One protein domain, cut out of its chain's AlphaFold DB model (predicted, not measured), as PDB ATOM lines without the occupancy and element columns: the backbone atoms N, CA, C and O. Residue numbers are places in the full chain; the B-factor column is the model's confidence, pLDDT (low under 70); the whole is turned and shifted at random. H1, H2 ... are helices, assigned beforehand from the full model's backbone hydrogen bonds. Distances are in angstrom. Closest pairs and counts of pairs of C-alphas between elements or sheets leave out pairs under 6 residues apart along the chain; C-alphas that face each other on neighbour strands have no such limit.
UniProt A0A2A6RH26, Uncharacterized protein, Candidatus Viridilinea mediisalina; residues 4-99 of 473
ATOM      1  N   ASP A   4     117.958 133.788 155.573       77.62
ATOM      2  CA  ASP A   4     118.140 132.446 155.011       77.62
ATOM      3  C   ASP A   4     119.631 132.123 154.806       77.62
ATOM      4  O   ASP A   4     120.057 131.001 155.069       77.62
ATOM      5  N   PHE A   5     120.443 133.128 154.452       85.19
ATOM      6  CA  PHE A   5     121.897 132.991 154.354       85.19
ATOM      7  C   PHE A   5     122.539 132.659 155.710       85.19
ATOM      8  O   PHE A   5     123.282 131.686 155.832       85.19
ATOM      9  N   GLN A   6     122.222 133.420 156.764       83.69
ATOM     10  CA  GLN A   6     122.748 133.157 158.107       83.69
ATOM     11  C   GLN A   6     122.271 131.803 158.651       83.69
ATOM     12  O   GLN A   6     123.031 131.124 159.337       83.69
ATOM     13  N   ALA A   7     121.041 131.392 158.327       85.75
ATOM     14  CA  ALA A   7     120.502 130.091 158.713       85.75
ATOM     15  C   ALA A   7     121.213 128.927 158.002       85.75
ATOM     16  O   ALA A   7     121.471 127.899 158.627       85.75
ATOM     17  N   GLN A   8     121.572 129.094 156.723       89.38
ATOM     18  CA  GLN A   8     122.356 128.111 155.972       89.38
ATOM     19  C   GLN A   8     123.751 127.906 156.585       89.38
ATOM     20  O   GLN A   8     124.248 126.781 156.634       89.38
ATOM     21  N   PHE A   9     124.361 128.977 157.096       92.56
ATOM     22  CA  PHE A   9     125.672 128.954 157.740       92.56
ATOM     23  C   PHE A   9     125.564 129.269 159.237       92.56
ATOM     24  O   PHE A   9     126.060 130.292 159.713       92.56
ATOM     25  N   ALA A  10     124.910 128.380 159.988       91.75
ATOM     26  CA  ALA A  10     124.617 128.572 161.407       91.75
ATOM     27  C   ALA A  10     125.863 128.425 162.309       91.75
ATOM     28  O   ALA A  10     126.055 127.398 162.965       91.75
ATOM     29  N   PHE A  11     126.702 129.466 162.362       93.25
ATOM     30  CA  PHE A  11     127.897 129.545 163.214       93.25
ATOM     31  C   PHE A  11     127.557 129.344 164.687       93.25
ATOM     32  O   PHE A  11     128.213 128.556 165.361       93.25
ATOM     33  N   ALA A  12     126.496 129.996 165.169       91.12
ATOM     34  CA  ALA A  12     126.097 129.929 166.575       91.12
ATOM     35  C   ALA A  12     125.672 128.520 167.035       91.12
ATOM     36  O   ALA A  12     125.629 128.266 168.235       91.12
ATOM     37  N   LEU A  13     125.360 127.614 166.099       92.44
ATOM     38  CA  LEU A  13     124.955 126.233 166.388       92.44
ATOM     39  C   LEU A  13     126.109 125.224 166.288       92.44
ATOM     40  O   LEU A  13     125.907 124.051 166.594       92.44
ATOM     41  N   GLN A  14     127.300 125.646 165.852       93.88
ATOM     42  CA  GLN A  14     128.475 124.770 165.801       93.88
ATOM     43  C   GLN A  14     129.049 124.517 167.200       93.88
ATOM     44  O   GLN A  14     128.813 125.302 168.118       93.88
ATOM     45  N   ASP A  15     129.839 123.455 167.364       93.38
ATOM     46  CA  ASP A  15     130.573 123.213 168.610       93.38
ATOM     47  C   ASP A  15     131.728 124.212 168.819       93.38
ATOM     48  O   ASP A  15     132.223 124.825 167.873       93.38
ATOM     49  N   ASP A  16     132.168 124.361 170.072       90.75
ATOM     50  CA  ASP A  16     133.180 125.342 170.505       90.75
ATOM     51  C   ASP A  16     134.501 125.233 169.719       90.75
ATOM     52  O   ASP A  16     135.090 126.240 169.319       90.75
ATOM     53  N   ALA A  17     134.942 124.010 169.397       89.69
ATOM     54  CA  ALA A  17     136.165 123.815 168.628       89.69
ATOM     55  C   ALA A  17     135.989 124.327 167.191       89.69
ATOM     56  O   ALA A  17     136.836 125.072 166.690       89.69
ATOM     57  N   VAL A  18     134.875 123.983 166.539       93.06
ATOM     58  CA  VAL A  18     134.562 124.464 165.185       93.06
ATOM     59  C   VAL A  18     134.420 125.981 165.158       93.06
ATOM     60  O   VAL A  18     135.022 126.615 164.291       93.06
ATOM     61  N   GLN A  19     133.698 126.575 166.111       93.00
ATOM     62  CA  GLN A  19     133.551 128.030 166.204       93.00
ATOM     63  C   GLN A  19     134.913 128.722 166.366       93.00
ATOM     64  O   GLN A  19     135.201 129.701 165.670       93.00
ATOM     65  N   GLY A  20     135.787 128.188 167.224       87.94
ATOM     66  CA  GLY A  20     137.120 128.732 167.476       87.94
ATOM     67  C   GLY A  20     138.042 128.752 166.252       87.94
ATOM     68  O   GLY A  20     138.785 129.722 166.076       87.94
ATOM     69  N   PHE A  21     137.997 127.717 165.404       89.81
ATOM     70  CA  PHE A  21     138.745 127.683 164.137       89.81
ATOM     71  C   PHE A  21     138.059 128.506 163.039       89.81
ATOM     72  O   PHE A  21     138.734 129.226 162.301       89.81
ATOM     73  N   ALA A  22     136.725 128.449 162.950       93.88
ATOM     74  CA  ALA A  22     135.949 129.185 161.953       93.88
ATOM     75  C   ALA A  22     136.133 130.695 162.093       93.88
ATOM     76  O   ALA A  22     136.261 131.386 161.088       93.88
ATOM     77  N   LEU A  23     136.222 131.202 163.323       94.06
ATOM     78  CA  LEU A  23     136.422 132.619 163.614       94.06
ATOM     79  C   LEU A  23     137.631 133.210 162.876       94.06
ATOM     80  O   LEU A  23     137.503 134.263 162.256       94.06
ATOM     81  N   GLN A  24     138.774 132.520 162.899       92.75
ATOM     82  CA  GLN A  24     140.001 132.990 162.243       92.75
ATOM     83  C   GLN A  24     139.833 133.058 160.725       92.75
ATOM     84  O   GLN A  24     140.280 134.008 160.086       92.75
ATOM     85  N   TRP A  25     139.155 132.071 160.141       94.81
ATOM     86  CA  TRP A  25     138.875 132.054 158.710       94.81
ATOM     87  C   TRP A  25     137.877 133.147 158.300       94.81
ATOM     88  O   TRP A  25     138.097 133.876 157.331       94.81
ATOM     89  N   LEU A  26     136.806 133.317 159.082       95.56
ATOM     90  CA  LEU A  26     135.762 134.312 158.840       95.56
ATOM     91  C   LEU A  26     136.288 135.749 158.966       95.56
ATOM     92  O   LEU A  26     135.918 136.611 158.172       95.56
ATOM     93  N   ALA A  27     137.187 136.003 159.919       94.06
ATOM     94  CA  ALA A  27     137.878 137.284 160.069       94.06
ATOM     95  C   ALA A  27     138.980 137.514 159.013       94.06
ATOM     96  O   ALA A  27     139.500 138.624 158.885       94.06
ATOM     97  N   GLY A  28     139.343 136.480 158.246       92.88
ATOM     98  CA  GLY A  28     140.419 136.529 157.257       92.88
ATOM     99  C   GLY A  28     141.825 136.498 157.861       92.88
ATOM    100  O   GLY A  28     142.773 136.922 157.197       92.88
ATOM    101  N   GLU A  29     141.973 136.023 159.101       93.12
ATOM    102  CA  GLU A  29     143.264 135.774 159.762       93.12
ATOM    103  C   GLU A  29     143.975 134.541 159.183       93.12
ATOM    104  O   GLU A  29     145.199 134.458 159.210       93.12
ATOM    105  N   SER A  30     143.210 133.578 158.663       90.81
ATOM    106  CA  SER A  30     143.709 132.308 158.133       90.81
ATOM    107  C   SER A  30     142.929 131.888 156.889       90.81
ATOM    108  O   SER A  30     141.718 132.066 156.822       90.81
ATOM    109  N   GLU A  31     143.610 131.272 155.924       90.50
ATOM    110  CA  GLU A  31     142.976 130.614 154.768       90.50
ATOM    111  C   GLU A  31     142.555 129.165 155.091       90.50
ATOM    112  O   GLU A  31     141.847 128.526 154.313       90.50
ATOM    113  N   ARG A  32     142.967 128.620 156.248       91.69
ATOM    114  CA  ARG A  32     142.647 127.241 156.645       91.69
ATOM    115  C   ARG A  32     141.197 127.138 157.115       91.69
ATOM    116  O   ARG A  32     140.828 127.726 158.130       91.69
ATOM    117  N   LEU A  33     140.410 126.328 156.410       91.88
ATOM    118  CA  LEU A  33     139.035 126.004 156.780       91.88
ATOM    119  C   LEU A  33     138.967 125.108 158.033       91.88
ATOM    120  O   LEU A  33     139.853 124.270 158.240       91.88
ATOM    121  N   PRO A  34     137.898 125.217 158.845       91.75
ATOM    122  CA  PRO A  34     137.639 124.284 159.937       91.75
ATOM    123  C   PRO A  34     137.398 122.878 159.391       91.75
ATOM    124  O   PRO A  34     136.536 122.680 158.537       91.75
ATOM    125  N   GLU A  35     138.105 121.882 159.926       89.50
ATOM    126  CA  GLU A  35     138.064 120.503 159.416       89.50
ATOM    127  C   GLU A  35     136.639 119.944 159.331       89.50
ATOM    128  O   GLU A  35     136.280 119.321 158.335       89.50
ATOM    129  N   ARG A  36     135.806 120.248 160.333       92.25
ATOM    130  CA  ARG A  36     134.428 119.752 160.451       92.25
ATOM    131  C   ARG A  36     133.370 120.666 159.825       92.25
ATOM    132  O   ARG A  36     132.190 120.357 159.928       92.25
ATOM    133  N   TRP A  37     133.759 121.763 159.168       93.50
ATOM    134  CA  TRP A  37     132.808 122.699 158.559       93.50
ATOM    135  C   TRP A  37     133.274 123.228 157.197       93.50
ATOM    136  O   TRP A  37     133.372 124.429 156.947       93.50
ATOM    137  N   GLN A  38     133.530 122.295 156.279       92.25
ATOM    138  CA  GLN A  38     134.017 122.586 154.924       92.25
ATOM    139  C   GLN A  38     133.021 123.368 154.055       92.25
ATOM    140  O   GLN A  38     133.421 123.983 153.073       92.25
ATOM    141  N   MET A  39     131.735 123.399 154.420       91.94
ATOM    142  CA  MET A  39     130.704 124.136 153.679       91.94
ATOM    143  C   MET A  39     131.034 125.631 153.527       91.94
ATOM    144  O   MET A  39     130.647 126.239 152.533       91.94
ATOM    145  N   LEU A  40     131.804 126.207 154.462       92.81
ATOM    146  CA  LEU A  40     132.288 127.590 154.384       92.81
ATOM    147  C   LEU A  40     133.106 127.880 153.113       92.81
ATOM    148  O   LEU A  40     133.166 129.031 152.691       92.81
ATOM    149  N   GLN A  41     133.676 126.862 152.456       92.06
ATOM    150  CA  GLN A  41     134.386 127.014 151.181       92.06
ATOM    151  C   GLN A  41     133.522 127.646 150.078       92.06
ATOM    152  O   GLN A  41     134.060 128.286 149.178       92.06
ATOM    153  N   ALA A  42     132.195 127.499 150.146       92.56
ATOM    154  CA  ALA A  42     131.272 128.104 149.188       92.56
ATOM    155  C   ALA A  42     131.256 129.645 149.242       92.56
ATOM    156  O   ALA A  42     130.719 130.281 148.339       92.56
ATOM    157  N   ILE A  43     131.831 130.247 150.288       93.50
ATOM    158  CA  ILE A  43     131.762 131.683 150.552       93.50
ATOM    159  C   ILE A  43     133.032 132.366 150.058       93.50
ATOM    160  O   ILE A  43     134.109 132.293 150.668       93.50
ATOM    161  N   SER A  44     132.887 133.099 148.961       90.44
ATOM    162  CA  SER A  44     133.970 133.886 148.372       90.44
ATOM    163  C   SER A  44     134.018 135.325 148.885       90.44
ATOM    164  O   SER A  44     135.101 135.906 148.938       90.44
ATOM    165  N   ASP A  45     132.877 135.913 149.256       92.12
ATOM    166  CA  ASP A  45     132.798 137.330 149.607       92.12
ATOM    167  C   ASP A  45     133.202 137.579 151.075       92.12
ATOM    168  O   ASP A  45     132.582 137.031 151.991       92.12
ATOM    169  N   PRO A  46     134.200 138.441 151.354       93.00
ATOM    170  CA  PRO A  46     134.533 138.832 152.721       93.00
ATOM    171  C   PRO A  46     133.356 139.420 153.518       93.00
ATOM    172  O   PRO A  46     133.300 139.222 154.730       93.00
ATOM    173  N   ALA A  47     132.412 140.115 152.876       92.25
ATOM    174  CA  ALA A  47     131.241 140.668 153.563       92.25
ATOM    175  C   ALA A  47     130.312 139.567 154.100       92.25
ATOM    176  O   ALA A  47     129.816 139.655 155.224       92.25
ATOM    177  N   GLU A  48     130.133 138.495 153.331       92.88
ATOM    178  CA  GLU A  48     129.358 137.321 153.734       92.88
ATOM    179  C   GLU A  48     130.026 136.577 154.896       92.88
ATOM    180  O   GLU A  48     129.355 136.166 155.847       92.88
ATOM    181  N   ARG A  49     131.363 136.476 154.880       94.81
ATOM    182  CA  ARG A  49     132.126 135.926 156.013       94.81
ATOM    183  C   ARG A  49     131.868 136.719 157.295       94.81
ATOM    184  O   ARG A  49     131.611 136.126 158.343       94.81
ATOM    185  N   LEU A  50     131.868 138.049 157.219       94.00
ATOM    186  CA  LEU A  50     131.553 138.906 158.365       94.00
ATOM    187  C   LEU A  50     130.100 138.763 158.841       94.00
ATOM    188  O   LEU A  50     129.856 138.775 160.048       94.00
ATOM    189  N   ALA A  51     129.148 138.581 157.924       92.25
ATOM    190  CA  ALA A  51     127.743 138.339 158.261       92.25
ATOM    191  C   ALA A  51     127.523 136.999 158.990       92.25
ATOM    192  O   ALA A  51     126.592 136.856 159.783       92.25
ATOM    193  N   ILE A  52     128.382 136.004 158.757       94.44
ATOM    194  CA  ILE A  52     128.385 134.765 159.546       94.44
ATOM    195  C   ILE A  52     129.081 134.997 160.880       94.44
ATOM    196  O   ILE A  52     128.551 134.604 161.919       94.44
ATOM    197  N   LEU A  53     130.226 135.687 160.872       94.69
ATOM    198  CA  LEU A  53     130.963 136.019 162.089       94.69
ATOM    199  C   LEU A  53     130.092 136.787 163.091       94.69
ATOM    200  O   LEU A  53     130.217 136.558 164.290       94.69
ATOM    201  N   SER A  54     129.166 137.640 162.636       93.75
ATOM    202  CA  SER A  54     128.260 138.376 163.525       93.75
ATOM    203  C   SER A  54     127.374 137.487 164.391       93.75
ATOM    204  O   SER A  54     126.969 137.920 165.467       93.75
ATOM    205  N   GLN A  55     127.123 136.233 163.997       93.81
ATOM    206  CA  GLN A  55     126.410 135.266 164.838       93.81
ATOM    207  C   GLN A  55     127.178 134.921 166.123       93.81
ATOM    208  O   GLN A  55     126.576 134.427 167.074       93.81
ATOM    209  N   ALA A  56     128.477 135.242 166.207       94.06
ATOM    210  CA  ALA A  56     129.257 135.095 167.430       94.06
ATOM    211  C   ALA A  56     128.694 135.903 168.612       94.06
ATOM    212  O   ALA A  56     129.018 135.579 169.752       94.06
ATOM    213  N   MET A  57     127.810 136.882 168.373       91.69
ATOM    214  CA  MET A  57     127.037 137.559 169.428       91.69
ATOM    215  C   MET A  57     126.182 136.613 170.279       91.69
ATOM    216  O   MET A  57     125.845 136.952 171.407       91.69
ATOM    217  N   LEU A  58     125.848 135.436 169.746       91.50
ATOM    218  CA  LEU A  58     125.103 134.384 170.437       91.50
ATOM    219  C   LEU A  58     126.028 133.295 171.008       91.50
ATOM    220  O   LEU A  58     125.544 132.263 171.465       91.50
ATOM    221  N   SER A  59     127.348 133.499 170.964       89.94
ATOM    222  CA  SER A  59     128.357 132.516 171.368       89.94
ATOM    223  C   SER A  59     129.278 133.047 172.476       89.94
ATOM    224  O   SER A  59     129.476 134.262 172.585       89.94
ATOM    225  N   PRO A  60     129.954 132.163 173.235       89.62
ATOM    226  CA  PRO A  60     131.007 132.557 174.174       89.62
ATOM    227  C   PRO A  60     132.214 133.249 173.514       89.62
ATOM    228  O   PRO A  60     133.022 133.873 174.201       89.62
ATOM    229  N   HIS A  61     132.357 133.165 172.188       91.81
ATOM    230  CA  HIS A  61     133.487 133.735 171.454       91.81
ATOM    231  C   HIS A  61     133.279 135.183 170.995       91.81
ATOM    232  O   HIS A  61     134.127 135.689 170.259       91.81
ATOM    233  N   LEU A  62     132.212 135.872 171.419       92.19
ATOM    234  CA  LEU A  62     131.920 137.253 171.009       92.19
ATOM    235  C   LEU A  62     133.134 138.188 171.137       92.19
ATOM    236  O   LEU A  62     133.500 138.863 170.179       92.19
ATOM    237  N   GLU A  63     133.799 138.203 172.290       91.50
ATOM    238  CA  GLU A  63     134.936 139.108 172.518       91.50
ATOM    239  C   GLU A  63     136.138 138.777 171.620       91.50
ATOM    240  O   GLU A  63     136.798 139.679 171.087       91.50
ATOM    241  N   ARG A  64     136.350 137.482 171.349       92.50
ATOM    242  CA  ARG A  64     137.348 137.018 170.379       92.50
ATOM    243  C   ARG A  64     136.970 137.420 168.956       92.50
ATOM    244  O   ARG A  64     137.838 137.847 168.202       92.50
ATOM    245  N   ALA A  65     135.689 137.347 168.605       94.62
ATOM    246  CA  ALA A  65     135.183 137.746 167.298       94.62
ATOM    247  C   ALA A  65     135.231 139.267 167.107       94.62
ATOM    248  O   ALA A  65     135.400 139.729 165.985       94.62
ATOM    249  N   ARG A  66     135.135 140.058 168.180       93.69
ATOM    250  CA  ARG A  66     135.285 141.521 168.141       93.69
ATOM    251  C   ARG A  66     136.735 141.951 167.974       93.69
ATOM    252  O   ARG A  66     137.027 142.797 167.133       93.69
ATOM    253  N   SER A  67     137.630 141.407 168.797       91.31
ATOM    254  CA  SER A  67     138.953 142.010 169.009       91.31
ATOM    255  C   SER A  67     140.133 141.038 169.048       91.31
ATOM    256  O   SER A  67     141.282 141.484 169.067       91.31
ATOM    257  N   GLY A  68     139.873 139.732 169.005       90.88
ATOM    258  CA  GLY A  68     140.878 138.692 169.191       90.88
ATOM    259  C   GLY A  68     141.115 138.351 170.659       90.88
ATOM    260  O   GLY A  68     140.204 138.359 171.483       90.88
ATOM    261  N   THR A  69     142.346 137.983 170.992       87.12
ATOM    262  CA  THR A  69     142.732 137.620 172.362       87.12
ATOM    263  C   THR A  69     143.438 138.790 173.048       87.12
ATOM    264  O   THR A  69     143.746 139.806 172.431       87.12
ATOM    265  N   ARG A  70     143.756 138.658 174.345       79.06
ATOM    266  CA  ARG A  70     144.529 139.693 175.062       79.06
ATOM    267  C   ARG A  70     145.914 139.943 174.459       79.06
ATOM    268  O   ARG A  70     146.457 141.023 174.657       79.06
ATOM    269  N   THR A  71     146.497 138.950 173.789       81.06
ATOM    270  CA  THR A  71     147.875 138.998 173.278       81.06
ATOM    271  C   THR A  71     147.950 139.182 171.768       81.06
ATOM    272  O   THR A  71     148.998 139.574 171.266       81.06
ATOM    273  N   GLN A  72     146.867 138.906 171.038       84.56
ATOM    274  CA  GLN A  72     146.849 138.933 169.578       84.56
ATOM    275  C   GLN A  72     145.577 139.604 169.068       84.56
ATOM    276  O   GLN A  72     144.467 139.203 169.422       84.56
ATOM    277  N   SER A  73     145.752 140.601 168.196       85.75
ATOM    278  CA  SER A  73     144.639 141.205 167.463       85.75
ATOM    279  C   SER A  73     144.024 140.167 166.531       85.75
ATOM    280  O   SER A  73     144.735 139.554 165.741       85.75
ATOM    281  N   GLY A  74     142.708 140.022 166.600       92.50
ATOM    282  CA  GLY A  74     141.934 139.071 165.808       92.50
ATOM    283  C   GLY A  74     140.514 139.575 165.584       92.50
ATOM    284  O   GLY A  74     140.180 140.718 165.922       92.50
ATOM    285  N   GLY A  75     139.674 138.725 165.012       94.50
ATOM    286  CA  GLY A  75     138.276 139.006 164.745       94.50
ATOM    287  C   GLY A  75     138.077 140.227 163.848       94.50
ATOM    288  O   GLY A  75     138.867 140.531 162.951       94.50
ATOM    289  N   TYR A  76     137.017 140.974 164.129       95.38
ATOM    290  CA  TYR A  76     136.645 142.164 163.380       95.38
ATOM    291  C   TYR A  76     137.712 143.254 163.431       95.38
ATOM    292  O   TYR A  76     137.983 143.893 162.421       95.38
ATOM    293  N   ARG A  77     138.381 143.433 164.577       94.75
ATOM    294  CA  ARG A  77     139.497 144.379 164.700       94.75
ATOM    295  C   ARG A  77     140.627 144.071 163.724       94.75
ATOM    296  O   ARG A  77     141.157 144.994 163.110       94.75
ATOM    297  N   PHE A  78     140.993 142.796 163.578       95.38
ATOM    298  CA  PHE A  78     141.976 142.386 162.576       95.38
ATOM    299  C   PHE A  78     141.470 142.681 161.163       95.38
ATOM    300  O   PHE A  78     142.198 143.279 160.374       95.38
ATOM    301  N   TRP A  79     140.218 142.328 160.864       96.25
ATOM    302  CA  TRP A  79     139.630 142.575 159.551       96.25
ATOM    303  C   TRP A  79     139.643 144.066 159.180       96.25
ATOM    304  O   TRP A  79     140.108 144.414 158.096       96.25
ATOM    305  N   VAL A  80     139.223 144.954 160.088       95.75
ATOM    306  CA  VAL A  80     139.239 146.410 159.859       95.75
ATOM    307  C   VAL A  80     140.658 146.909 159.584       95.75
ATOM    308  O   VAL A  80     140.863 147.692 158.665       95.75
ATOM    309  N   ALA A  81     141.651 146.429 160.335       94.75
ATOM    310  CA  ALA A  81     143.029 146.884 160.184       94.75
ATOM    311  C   ALA A  81     143.735 146.330 158.933       94.75
ATOM    312  O   ALA A  81     144.561 147.026 158.352       94.75
ATOM    313  N   GLN A  82     143.457 145.081 158.546       95.50
ATOM    314  CA  GLN A  82     144.279 144.337 157.578       95.50
ATOM    315  C   GLN A  82     143.559 143.992 156.272       95.50
ATOM    316  O   GLN A  82     144.211 143.696 155.277       95.50
ATOM    317  N   ARG A  83     142.222 143.958 156.263       95.56
ATOM    318  CA  ARG A  83     141.424 143.493 155.115       95.56
ATOM    319  C   ARG A  83     140.487 144.563 154.566       95.56
ATOM    320  O   ARG A  83     140.231 144.570 153.362       95.56
ATOM    321  N   ALA A  84     139.987 145.460 155.416       96.44
ATOM    322  CA  ALA A  84     139.051 146.499 155.003       96.44
ATOM    323  C   ALA A  84     139.605 147.453 153.929       96.44
ATOM    324  O   ALA A  84     138.845 147.718 153.002       96.44
ATOM    325  N   PRO A  85     140.872 147.924 153.956       96.31
ATOM    326  CA  PRO A  85     141.370 148.849 152.928       96.31
ATOM    327  C   PRO A  85     141.241 148.292 151.501       96.31
ATOM    328  O   PRO A  85     140.584 148.893 150.651       96.31
ATOM    329  N   ASP A  86     141.761 147.084 151.258       95.88
ATOM    330  CA  ASP A  86     141.692 146.430 149.942       95.88
ATOM    331  C   ASP A  86     140.264 146.022 149.560       95.88
ATOM    332  O   ASP A  86     139.895 145.986 148.381       95.88
ATOM    333  N   PHE A  87     139.444 145.652 150.548       96.50
ATOM    334  CA  PHE A  87     138.033 145.355 150.328       96.50
ATOM    335  C   PHE A  87     137.279 146.604 149.860       96.50
ATOM    336  O   PHE A  87     136.629 146.569 148.818       96.50
ATOM    337  N   LEU A  88     137.399 147.713 150.593       97.25
ATOM    338  CA  LEU A  88     136.697 148.958 150.304       97.25
ATOM    339  C   LEU A  88     137.164 149.568 148.989       97.25
ATOM    340  O   LEU A  88     136.319 149.963 148.191       97.25
ATOM    341  N   HIS A  89     138.469 149.564 148.712       95.69
ATOM    342  CA  HIS A  89     138.996 150.042 147.436       95.69
ATOM    343  C   HIS A  89     138.352 149.312 146.247       95.69
ATOM    344  O   HIS A  89     137.798 149.952 145.354       95.69
ATOM    345  N   ARG A  90     138.317 147.970 146.270       95.62
ATOM    346  CA  ARG A  90     137.674 147.173 145.207       95.62
ATOM    347  C   ARG A  90     136.182 147.472 145.066       95.62
ATOM    348  O   ARG A  90     135.683 147.588 143.951       95.62
ATOM    349  N   ARG A  91     135.468 147.628 146.184       96.12
ATOM    350  CA  ARG A  91     134.035 147.962 146.176       96.12
ATOM    351  C   ARG A  91     133.767 149.337 145.575       96.12
ATOM    352  O   ARG A  91     132.836 149.469 144.787       96.12
ATOM    353  N   ARG A  92     134.595 150.334 145.900       94.44
ATOM    354  CA  ARG A  92     134.520 151.682 145.319       94.44
ATOM    355  C   ARG A  92     134.754 151.657 143.808       94.44
ATOM    356  O   ARG A  92     133.985 152.280 143.086       94.44
ATOM    357  N   VAL A  93     135.737 150.889 143.327       95.31
ATOM    358  CA  VAL A  93     135.985 150.714 141.881       95.31
ATOM    359  C   VAL A  93     134.753 150.135 141.176       95.31
ATOM    360  O   VAL A  93     134.299 150.701 140.189       95.31
ATOM    361  N   TRP A  94     134.132 149.085 141.719       95.12
ATOM    362  CA  TRP A  94     132.898 148.538 141.134       95.12
ATOM    363  C   TRP A  94     131.741 149.539 141.132       95.12
ATOM    364  O   TRP A  94     130.994 149.622 140.161       95.12
ATOM    365  N   MET A  95     131.582 150.318 142.204       95.88
ATOM    366  CA  MET A  95     130.560 151.367 142.256       95.88
ATOM    367  C   MET A  95     130.786 152.442 141.187       95.88
ATOM    368  O   MET A  95     129.815 152.906 140.590       95.88
ATOM    369  N   GLN A  96     132.043 152.810 140.926       94.06
ATOM    370  CA  GLN A  96     132.415 153.743 139.859       94.06
ATOM    371  C   GLN A  96     132.077 153.179 138.477       94.06
ATOM    372  O   GLN A  96     131.401 153.847 137.700       94.06
ATOM    373  N   GLU A  97     132.469 151.936 138.190       95.31
ATOM    374  CA  GLU A  97     132.185 151.266 136.910       95.31
ATOM    375  C   GLU A  97     130.679 151.131 136.632       95.31
ATOM    376  O   GLU A  97     130.246 151.188 135.482       95.31
ATOM    377  N   LEU A  98     129.869 150.991 137.685       95.88
ATOM    378  CA  LEU A  98     128.409 150.923 137.601       95.88
ATOM    379  C   LEU A  98     127.721 152.301 137.575       95.88
ATOM    380  O   LEU A  98     126.495 152.356 137.476       95.88
ATOM    381  N   GLY A  99     128.468 153.405 137.688       93.00
ATOM    382  CA  GLY A  99     127.910 154.762 137.720       93.00
ATOM    383  C   GLY A  99     127.078 155.063 138.974       93.00
ATOM    384  O   GLY A  99     126.100 155.804 138.908       93.00
TER     385      GLY A  99
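This is residues 4 to 99 of the 473 residues of an uncharacterized protein of Candidatus Viridilinea mediisalina (UniProt A0A2A6RH26). Picture a small compact body of short helices with one helical arm sticking out: H2, H4, H5 and H6 pack together with H4 at the core, and residues 88 to 99, most of them in H7, stand free of the body. Short H1 packs on one side of H4, while short H3 sits after a long loop and touches no helix. The printed part has 96 residues with seven named helices, H1 to H7 in order along the chain, and no named strand; its class is all helix. It is compact, with a radius of gyration of the C-alphas of 13.8 A, and spans 44 by 33 by 23 A.

Find C-alpha 4 at (118.140, 132.446, 155.011); here H1 begins and runs to residue 8. Go on to H2, residues 16 to 26, 14.9 A from first to last C-alpha, and then to H3, residues 38 to 42. H4, residues 46 to 58, begins at C-alpha 46 (134.533, 138.832, 152.721) and is the longest in A, at 20.6 A. Next come H5, residues 62 to 67, and H6, residues 75 to 82, 10.8 A long. H7, residues 84 to 97, runs 19.9 A and ends at C-alpha 97 (132.185, 151.266, 136.910).

Begin at the hub, H4, which touches three helices. H2 touches it at a shallow tilt of 31 degrees, opposite ways; the closest C-alphas, those of Leu 26 and Arg 49, are 4.9 A apart. With residues 53 to 56 alone, H4 touches H5 at a steep tilt of 48 degrees, opposite ways, closest at the C-alphas of Ala 56 and Leu 62, 5.0 A. With residues 51 to 55 alone it only just touches H1, with 3 pairs of C-alphas within 8 A; the closest are Gln 6 and Ile 52, 6.0 A. Look next at H5 and H6, which touch at a shallow tilt of 18 degrees, the same way; the C-alphas of Ala 65 and Gly 75 are closest, at 4.2 A. H6 and H7 meet only through their link. H3 is apart from H1, H5, H6 and H7 among others. Every O i to N i+4 pair is within hydrogen-bond range in H1, H5, H6 and H7, against 5 of 7 in H2, 5 of 9 in H4 and 0 of 1 in H3, where 2 of 2 O i to N i+3 pairs are within range.

The two C-alphas farthest apart are those of Ala 17 and Gly 99, 44.5 A. Without residues 88 to 99 the body spans 28 by 27 by 22 A. The printed part has no cut. The link from H2 to H3, 11 residues, is long. The mean pLDDT of the printed part is 92.3, and no printed residue is under 70.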